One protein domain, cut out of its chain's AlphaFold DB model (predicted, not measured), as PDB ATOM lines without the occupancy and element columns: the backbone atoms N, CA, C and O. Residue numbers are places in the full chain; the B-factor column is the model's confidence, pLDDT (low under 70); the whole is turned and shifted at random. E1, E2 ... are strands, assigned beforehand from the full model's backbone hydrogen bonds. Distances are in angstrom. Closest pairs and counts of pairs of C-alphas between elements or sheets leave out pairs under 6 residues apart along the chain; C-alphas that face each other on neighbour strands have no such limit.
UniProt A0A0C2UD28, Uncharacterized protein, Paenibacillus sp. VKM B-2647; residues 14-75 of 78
ATOM      1  N   ILE A  14     151.067 132.610  50.259       84.12
ATOM      2  CA  ILE A  14     150.774 132.561  51.693       84.12
ATOM      3  C   ILE A  14     150.283 131.156  52.005       84.12
ATOM      4  O   ILE A  14     149.289 130.722  51.426       84.12
ATOM      5  N   GLU A  15     150.970 130.462  52.897       85.50
ATOM      6  CA  GLU A  15     150.551 129.161  53.414       85.50
ATOM      7  C   GLU A  15     149.258 129.310  54.231       85.50
ATOM      8  O   GLU A  15     149.094 130.241  55.029       85.50
ATOM      9  N   ILE A  16     148.307 128.409  53.992       88.62
ATOM     10  CA  ILE A  16     147.011 128.384  54.669       88.62
ATOM     11  C   ILE A  16     146.693 126.960  55.124       88.62
ATOM     12  O   ILE A  16     147.145 125.987  54.534       88.62
ATOM     13  N   MET A  17     145.866 126.834  56.153       89.06
ATOM     14  CA  MET A  17     145.339 125.560  56.627       89.06
ATOM     15  C   MET A  17     143.908 125.367  56.163       89.06
ATOM     16  O   MET A  17     143.172 126.326  55.913       89.06
ATOM     17  N   ARG A  18     143.499 124.103  56.098       88.75
ATOM     18  CA  ARG A  18     142.139 123.694  55.771       88.75
ATOM     19  C   ARG A  18     141.496 123.027  56.983       88.75
ATOM     20  O   ARG A  18     142.122 122.243  57.681       88.75
ATOM     21  N   PHE A  19     140.208 123.263  57.192       89.38
ATOM     22  CA  PHE A  19     139.394 122.425  58.069       89.38
ATOM     23  C   PHE A  19     137.940 122.397  57.596       89.38
ATOM     24  O   PHE A  19     137.517 123.200  56.761       89.38
ATOM     25  N   ASN A  20     137.155 121.458  58.121       91.12
ATOM     26  CA  ASN A  20     135.718 121.415  57.875       91.12
ATOM     27  C   ASN A  20     134.985 122.040  59.062       91.12
ATOM     28  O   ASN A  20     135.223 121.670  60.209       91.12
ATOM     29  N   CYS A  21     134.059 122.962  58.796       91.44
ATOM     30  CA  CYS A  21     133.203 123.516  59.838       91.44
ATOM     31  C   CYS A  21     132.394 122.387  60.509       91.44
ATOM     32  O   CYS A  21     131.624 121.727  59.809       91.44
ATOM     33  N   PRO A  22     132.456 122.205  61.843       89.75
ATOM     34  CA  PRO A  22     131.739 121.115  62.514       89.75
ATOM     35  C   PRO A  22     130.208 121.185  62.391       89.75
ATOM     36  O   PRO A  22     129.531 120.176  62.539       89.75
ATOM     37  N   ALA A  23     129.649 122.374  62.132       92.25
ATOM     38  CA  ALA A  23     128.202 122.580  62.071       92.25
ATOM     39  C   ALA A  23     127.600 122.429  60.666       92.25
ATOM     40  O   ALA A  23     126.459 121.997  60.537       92.25
ATOM     41  N   CYS A  24     128.320 122.833  59.614       94.62
ATOM     42  CA  CYS A  24     127.801 122.788  58.239       94.62
ATOM     43  C   CYS A  24     128.661 121.981  57.264       94.62
ATOM     44  O   CYS A  24     128.360 121.979  56.073       94.62
ATOM     45  N   GLU A  25     129.738 121.359  57.749       93.00
ATOM     46  CA  GLU A  25     130.659 120.475  57.017       93.00
ATOM     47  C   GLU A  25     131.379 121.121  55.822       93.00
ATOM     48  O   GLU A  25     132.173 120.483  55.134       93.00
ATOM     49  N   LYS A  26     131.149 122.415  55.573       93.50
ATOM     50  CA  LYS A  26     131.820 123.160  54.511       93.50
ATOM     51  C   LYS A  26     133.275 123.420  54.866       93.50
ATOM     52  O   LYS A  26     133.614 123.684  56.019       93.50
ATOM     53  N   VAL A  27     134.099 123.424  53.824       91.38
ATOM     54  CA  VAL A  27     135.519 123.738  53.918       91.38
ATOM     55  C   VAL A  27     135.713 125.208  54.283       91.38
ATOM     56  O   VAL A  27     135.126 126.106  53.665       91.38
ATOM     57  N   VAL A  28     136.558 125.431  55.281       91.94
ATOM     58  CA  VAL A  28     137.052 126.729  55.728       91.94
ATOM     59  C   VAL A  28     138.574 126.710  55.619       91.94
ATOM     60  O   VAL A  28     139.205 125.667  55.789       91.94
ATOM     61  N   PHE A  29     139.139 127.867  55.291       89.81
ATOM     62  CA  PHE A  29     140.576 128.069  55.228       89.81
ATOM     63  C   PHE A  29     140.974 129.191  56.175       89.81
ATOM     64  O   PHE A  29     140.234 130.168  56.312       89.81
ATOM     65  N   GLU A  30     142.142 129.066  56.781       88.81
ATOM     66  CA  GLU A  30     142.719 130.075  57.666       88.81
ATOM     67  C   GLU A  30     144.224 130.208  57.418       88.81
ATOM     68  O   GLU A  30     144.837 129.303  56.862       88.81
ATOM     69  N   MET A  31     144.821 131.350  57.755       86.94
ATOM     70  CA  MET A  31     146.268 131.534  57.581       86.94
ATOM     71  C   MET A  31     147.020 130.796  58.689       86.94
ATOM     72  O   MET A  31     146.505 130.677  59.802       86.94
ATOM     73  N   LEU A  32     148.251 130.357  58.411       78.69
ATOM     74  CA  LEU A  32     149.148 129.935  59.487       78.69
ATOM     75  C   LEU A  32     149.270 131.071  60.517       78.69
ATOM     76  O   LEU A  32     149.377 132.242  60.151       78.69
ATOM     77  N   ASP A  33     149.171 130.719  61.797       79.19
ATOM     78  CA  ASP A  33     149.181 131.635  62.949       79.19
ATOM     79  C   ASP A  33     147.984 132.601  63.073       79.19
ATOM     80  O   ASP A  33     148.018 133.528  63.889       79.19
ATOM     81  N   HIS A  34     146.902 132.397  62.313       84.12
ATOM     82  CA  HIS A  34     145.669 133.164  62.480       84.12
ATOM     83  C   HIS A  34     144.445 132.257  62.573       84.12
ATOM     84  O   HIS A  34     144.043 131.637  61.591       84.12
ATOM     85  N   GLU A  35     143.816 132.239  63.745       85.44
ATOM     86  CA  GLU A  35     142.621 131.437  63.981       85.44
ATOM     87  C   GLU A  35     141.372 132.150  63.465       85.44
ATOM     88  O   GLU A  35     141.085 133.297  63.819       85.44
ATOM     89  N   VAL A  36     140.593 131.451  62.644       88.44
ATOM     90  CA  VAL A  36     139.241 131.900  62.313       88.44
ATOM     91  C   VAL A  36     138.324 131.572  63.490       88.44
ATOM     92  O   VAL A  36     138.234 130.422  63.903       88.44
ATOM     93  N   GLU A  37     137.605 132.573  64.000       91.06
ATOM     94  CA  GLU A  37     136.700 132.426  65.156       91.06
ATOM     95  C   GLU A  37     135.256 132.072  64.757       91.06
ATOM     96  O   GLU A  37     134.456 131.638  65.584       91.06
ATOM     97  N   GLN A  38     134.893 132.246  63.481       94.06
ATOM     98  CA  GLN A  38     133.528 132.038  62.997       94.06
ATOM     99  C   GLN A  38     133.491 131.477  61.572       94.06
ATOM    100  O   GLN A  38     134.213 131.918  60.678       94.06
ATOM    101  N   CYS A  39     132.584 130.532  61.318       92.94
ATOM    102  CA  CYS A  39     132.388 129.975  59.987       92.94
ATOM    103  C   CYS A  39     131.791 131.011  59.025       92.94
ATOM    104  O   CYS A  39     130.630 131.400  59.156       92.94
ATOM    105  N   VAL A  40     132.529 131.345  57.965       92.25
ATOM    106  CA  VAL A  40     132.086 132.276  56.909       92.25
ATOM    107  C   VAL A  40     130.837 131.815  56.144       92.25
ATOM    108  O   VAL A  40     130.191 132.620  55.477       92.25
ATOM    109  N   HIS A  41     130.488 130.525  56.213       93.94
ATOM    110  CA  HIS A  41     129.364 129.958  55.459       93.94
ATOM    111  C   HIS A  41     128.054 129.873  56.237       93.94
ATOM    112  O   HIS A  41     126.993 129.973  55.623       93.94
ATOM    113  N   CYS A  42     128.106 129.603  57.544       95.38
ATOM    114  CA  CYS A  42     126.912 129.406  58.376       95.38
ATOM    115  C   CYS A  42     126.851 130.316  59.608       95.38
ATOM    116  O   CYS A  42     125.847 130.293  60.312       95.38
ATOM    117  N   GLY A  43     127.897 131.101  59.878       94.50
ATOM    118  CA  GLY A  43     127.962 131.997  61.029       94.50
ATOM    119  C   GLY A  43     128.150 131.295  62.376       94.50
ATOM    120  O   GLY A  43     128.103 131.965  63.402       94.50
ATOM    121  N   GLN A  44     128.360 129.976  62.402       93.75
ATOM    122  CA  GLN A  44     128.673 129.261  63.638       93.75
ATOM    123  C   GLN A  44     129.989 129.781  64.218       93.75
ATOM    124  O   GLN A  44     131.015 129.729  63.539       93.75
ATOM    125  N   GLU A  45     129.955 130.243  65.463       94.25
ATOM    126  CA  GLU A  45     131.158 130.548  66.233       94.25
ATOM    127  C   GLU A  45     131.878 129.256  66.617       94.25
ATOM    128  O   GLU A  45     131.262 128.232  66.945       94.25
ATOM    129  N   PHE A  46     133.196 129.304  66.537       89.25
ATOM    130  CA  PHE A  46     134.078 128.208  66.866       89.25
ATOM    131  C   PHE A  46     134.465 128.313  68.342       89.25
ATOM    132  O   PHE A  46     135.116 129.262  68.768       89.25
ATOM    133  N   HIS A  47     134.025 127.340  69.139       82.31
ATOM    134  CA  HIS A  47     134.354 127.256  70.559       82.31
ATOM    135  C   HIS A  47     135.115 125.957  70.830       82.31
ATOM    136  O   HIS A  47     134.584 124.873  70.588       82.31
ATOM    137  N   GLY A  48     136.327 126.071  71.374       76.94
ATOM    138  CA  GLY A  48     137.177 124.925  71.706       76.94
ATOM    139  C   GLY A  48     138.108 124.496  70.571       76.94
ATOM    140  O   GLY A  48     138.330 125.234  69.614       76.94
ATOM    141  N   GLU A  49     138.691 123.305  70.712       77.19
ATOM    142  CA  GLU A  49     139.635 122.763  69.735       77.19
ATOM    143  C   GLU A  49     138.909 122.316  68.460       77.19
ATOM    144  O   GLU A  49     137.937 121.561  68.504       77.19
ATOM    145  N   ILE A  50     139.403 122.786  67.316       81.56
ATOM    146  CA  ILE A  50     138.989 122.337  65.988       81.56
ATOM    147  C   ILE A  50     140.141 121.551  65.386       81.56
ATOM    148  O   ILE A  50     141.267 122.053  65.325       81.56
ATOM    149  N   GLU A  51     139.839 120.341  64.916       79.56
ATOM    150  CA  GLU A  51     140.775 119.542  64.131       79.56
ATOM    151  C   GLU A  51     141.043 120.244  62.800       79.56
ATOM    152  O   GLU A  51     140.174 120.350  61.928       79.56
ATOM    153  N   ARG A  52     142.262 120.763  62.674       80.69
ATOM    154  CA  ARG A  52     142.768 121.405  61.466       80.69
ATOM    155  C   ARG A  52     143.648 120.422  60.724       80.69
ATOM    156  O   ARG A  52     144.444 119.712  61.337       80.69
ATOM    157  N   ASP A  53     143.502 120.407  59.409       76.44
ATOM    158  CA  ASP A  53     144.403 119.695  58.516       76.44
ATOM    159  C   ASP A  53     145.721 120.483  58.465       76.44
ATOM    160  O   ASP A  53     145.865 121.441  57.699       76.44
ATOM    161  N   TYR A  54     146.628 120.158  59.391       66.88
ATOM    162  CA  TYR A  54     147.935 120.801  59.534       66.88
ATOM    163  C   TYR A  54     148.934 120.163  58.562       66.88
ATOM    164  O   TYR A  54     149.908 119.527  58.962       66.88
ATOM    165  N   GLU A  55     148.660 120.312  57.269       70.69
ATOM    166  CA  GLU A  55     149.583 120.000  56.177       70.69
ATOM    167  C   GLU A  55     150.070 121.345  55.597       70.69
ATOM    168  O   GLU A  55     149.485 121.844  54.630       70.69
ATOM    169  N   PRO A  56     151.073 121.997  56.234       61.81
ATOM    170  CA  PRO A  56     151.453 123.394  55.967       61.81
ATOM    171  C   PRO A  56     151.916 123.667  54.528       61.81
ATOM    172  O   PRO A  56     151.893 124.816  54.098       61.81
ATOM    173  N   ASP A  57     152.232 122.624  53.759       68.06
ATOM    174  CA  ASP A  57     152.706 122.720  52.376       68.06
ATOM    175  C   ASP A  57     151.635 122.364  51.329       68.06
ATOM    176  O   ASP A  57     151.908 122.358  50.131       68.06
ATOM    177  N   LYS A  58     150.399 122.065  51.747       81.25
ATOM    178  CA  LYS A  58     149.353 121.580  50.833       81.25
ATOM    179  C   LYS A  58     148.476 122.673  50.260       81.25
ATOM    180  O   LYS A  58     147.990 122.547  49.138       81.25
ATOM    181  N   TYR A  59     148.235 123.740  51.015       86.06
ATOM    182  CA  TYR A  59     147.314 124.795  50.609       86.06
ATOM    183  C   TYR A  59     147.993 126.159  50.624       86.06
ATOM    184  O   TYR A  59     148.540 126.602  51.632       86.06
ATOM    185  N   PHE A  60     147.871 126.877  49.509       86.50
ATOM    186  CA  PHE A  60     148.432 128.215  49.350       86.50
ATOM    187  C   PHE A  60     147.382 129.208  48.866       86.50
ATOM    188  O   PHE A  60     146.618 128.945  47.934       86.50
ATOM    189  N   LEU A  61     147.385 130.408  49.438       86.69
ATOM    190  CA  LEU A  61     146.685 131.567  48.910       86.69
ATOM    191  C   LEU A  61     147.624 132.348  47.983       86.69
ATOM    192  O   LEU A  61     148.608 132.948  48.417       86.69
ATOM    193  N   LEU A  62     147.289 132.376  46.695       85.75
ATOM    194  CA  LEU A  62     148.016 133.119  45.670       85.75
ATOM    195  C   LEU A  62     147.189 134.318  45.206       85.75
ATOM    196  O   LEU A  62     146.034 134.179  44.797       85.75
ATOM    197  N   VAL A  63     147.788 135.508  45.200       82.62
ATOM    198  CA  VAL A  63     147.142 136.711  44.654       82.62
ATOM    199  C   VAL A  63     147.521 136.870  43.187       82.62
ATOM    200  O   VAL A  63     148.678 136.762  42.799       82.62
ATOM    201  N   ASN A  64     146.558 137.127  42.308       78.44
ATOM    202  CA  ASN A  64     146.887 137.438  40.924       78.44
ATOM    203  C   ASN A  64     147.437 138.878  40.833       78.44
ATOM    204  O   ASN A  64     146.679 139.813  41.091       78.44
ATOM    205  N   PRO A  65     148.687 139.102  40.392       75.38
ATOM    206  CA  PRO A  65     149.308 140.428  40.441       75.38
ATOM    207  C   PRO A  65     148.692 141.424  39.446       75.38
ATOM    208  O   PRO A  65     148.813 142.630  39.621       75.38
ATOM    209  N   LYS A  66     147.999 140.941  38.405       79.69
ATOM    210  CA  LYS A  66     147.337 141.790  37.400       79.69
ATOM    211  C   LYS A  66     145.933 142.223  37.814       79.69
ATOM    212  O   LYS A  66     145.451 143.247  37.346       79.69
ATOM    213  N   THR A  67     145.247 141.415  38.619       83.44
ATOM    214  CA  THR A  67     143.826 141.629  38.955       83.44
ATOM    215  C   THR A  67     143.573 141.839  40.443       83.44
ATOM    216  O   THR A  67     142.454 142.186  40.808       83.44
ATOM    217  N   GLY A  68     144.564 141.582  41.300       80.56
ATOM    218  CA  GLY A  68     144.433 141.601  42.758       80.56
ATOM    219  C   GLY A  68     143.554 140.483  43.329       80.56
ATOM    220  O   GLY A  68     143.305 140.462  44.529       80.56
ATOM    221  N   LYS A  69     143.048 139.559  42.500       82.62
ATOM    222  CA  LYS A  69     142.119 138.518  42.960       82.62
ATOM    223  C   LYS A  69     142.876 137.371  43.640       82.62
ATOM    224  O   LYS A  69     143.740 136.786  42.979       82.62
ATOM    225  N   PRO A  70     142.540 137.016  44.893       85.56
ATOM    226  CA  PRO A  70     143.102 135.847  45.552       85.56
ATOM    227  C   PRO A  70     142.519 134.554  44.974       85.56
ATOM    228  O   PRO A  70     141.374 134.519  44.510       85.56
ATOM    229  N   ARG A  71     143.313 133.487  44.997       86.81
ATOM    230  CA  ARG A  71     142.913 132.121  44.653       86.81
ATOM    231  C   ARG A  71     143.608 131.141  45.582       86.81
ATOM    232  O   ARG A  71     144.778 131.328  45.889       86.81
ATOM    233  N   ILE A  72     142.884 130.101  45.972       87.44
ATOM    234  CA  ILE A  72     143.449 128.977  46.713       87.44
ATOM    235  C   ILE A  72     144.009 127.975  45.708       87.44
ATOM    236  O   ILE A  72     143.355 127.661  44.707       87.44
ATOM    237  N   TYR A  73     145.228 127.527  45.968       84.81
ATOM    238  CA  TYR A  73     145.914 126.458  45.270       84.81
ATOM    239  C   TYR A  73     146.103 125.288  46.239       84.81
ATOM    240  O   TYR A  73     146.412 125.509  47.406       84.81
ATOM    241  N   GLU A  74     145.880 124.075  45.746       84.62
ATOM    242  CA  GLU A  74     146.138 122.827  46.461       84.62
ATOM    243  C   GLU A  74     147.272 122.114  45.726       84.62
ATOM    244  O   GLU A  74     147.151 121.886  44.515       84.62
ATOM    245  N   ASP A  75     148.358 121.821  46.436       73.94
ATOM    246  CA  ASP A  75     149.456 121.001  45.942       73.94
ATOM    247  C   ASP A  75     149.165 119.527  46.275       73.94
ATOM    248  O   ASP A  75     149.176 119.146  47.445       73.94
TER     249      ASP A  75
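Overview. This is residues 14 to 75 of the 78 residues of an uncharacterized protein of Paenibacillus sp. VKM B-2647 (UniProt A0A0C2UD28). With little regular structure, two strand hairpins, E1-E2 and E3-E4, join through E1 and E3 into one curled antiparallel sheet; residues 64 to 69 stick out at one end, and a loop, residues 32 to 58, reaches the other. The printed part has 62 residues, 22 of them, under half, in strands E1 to E4: all strand, sheet order E2, E1, E3, E4. It is only just compact, close to loose, with radius of gyration of the C-alphas 12.4 A and spans 38 by 22 by 19 A.

Along the chain. E1, residues 14 to 20, 19.7 A long, begins at C-alpha 14 (150.774, 132.561, 51.693). E2 is residues 27 to 31, E3 59 to 63, and E4 70 to 74, ending at C-alpha 74 (146.138, 122.827, 46.461).

Arrangement. Within hydrogen-bond range are N 17 and O 30 of hairpin E1 and E2, 2.8 A, N 61 and O 14 of E3 and E1, 2.8 A, and N 62 and O 71 of hairpin E3 and E4, 2.8 A. Edge strands E2 and E4 are apart.

Size, cuts and confidence. The farthest C-alphas, of Gly 48 and Lys 66, are 39.6 A apart. The printed part has no cut; the link E2 to E3 is long. Residues 54, 56 and 57 have pLDDT under 70.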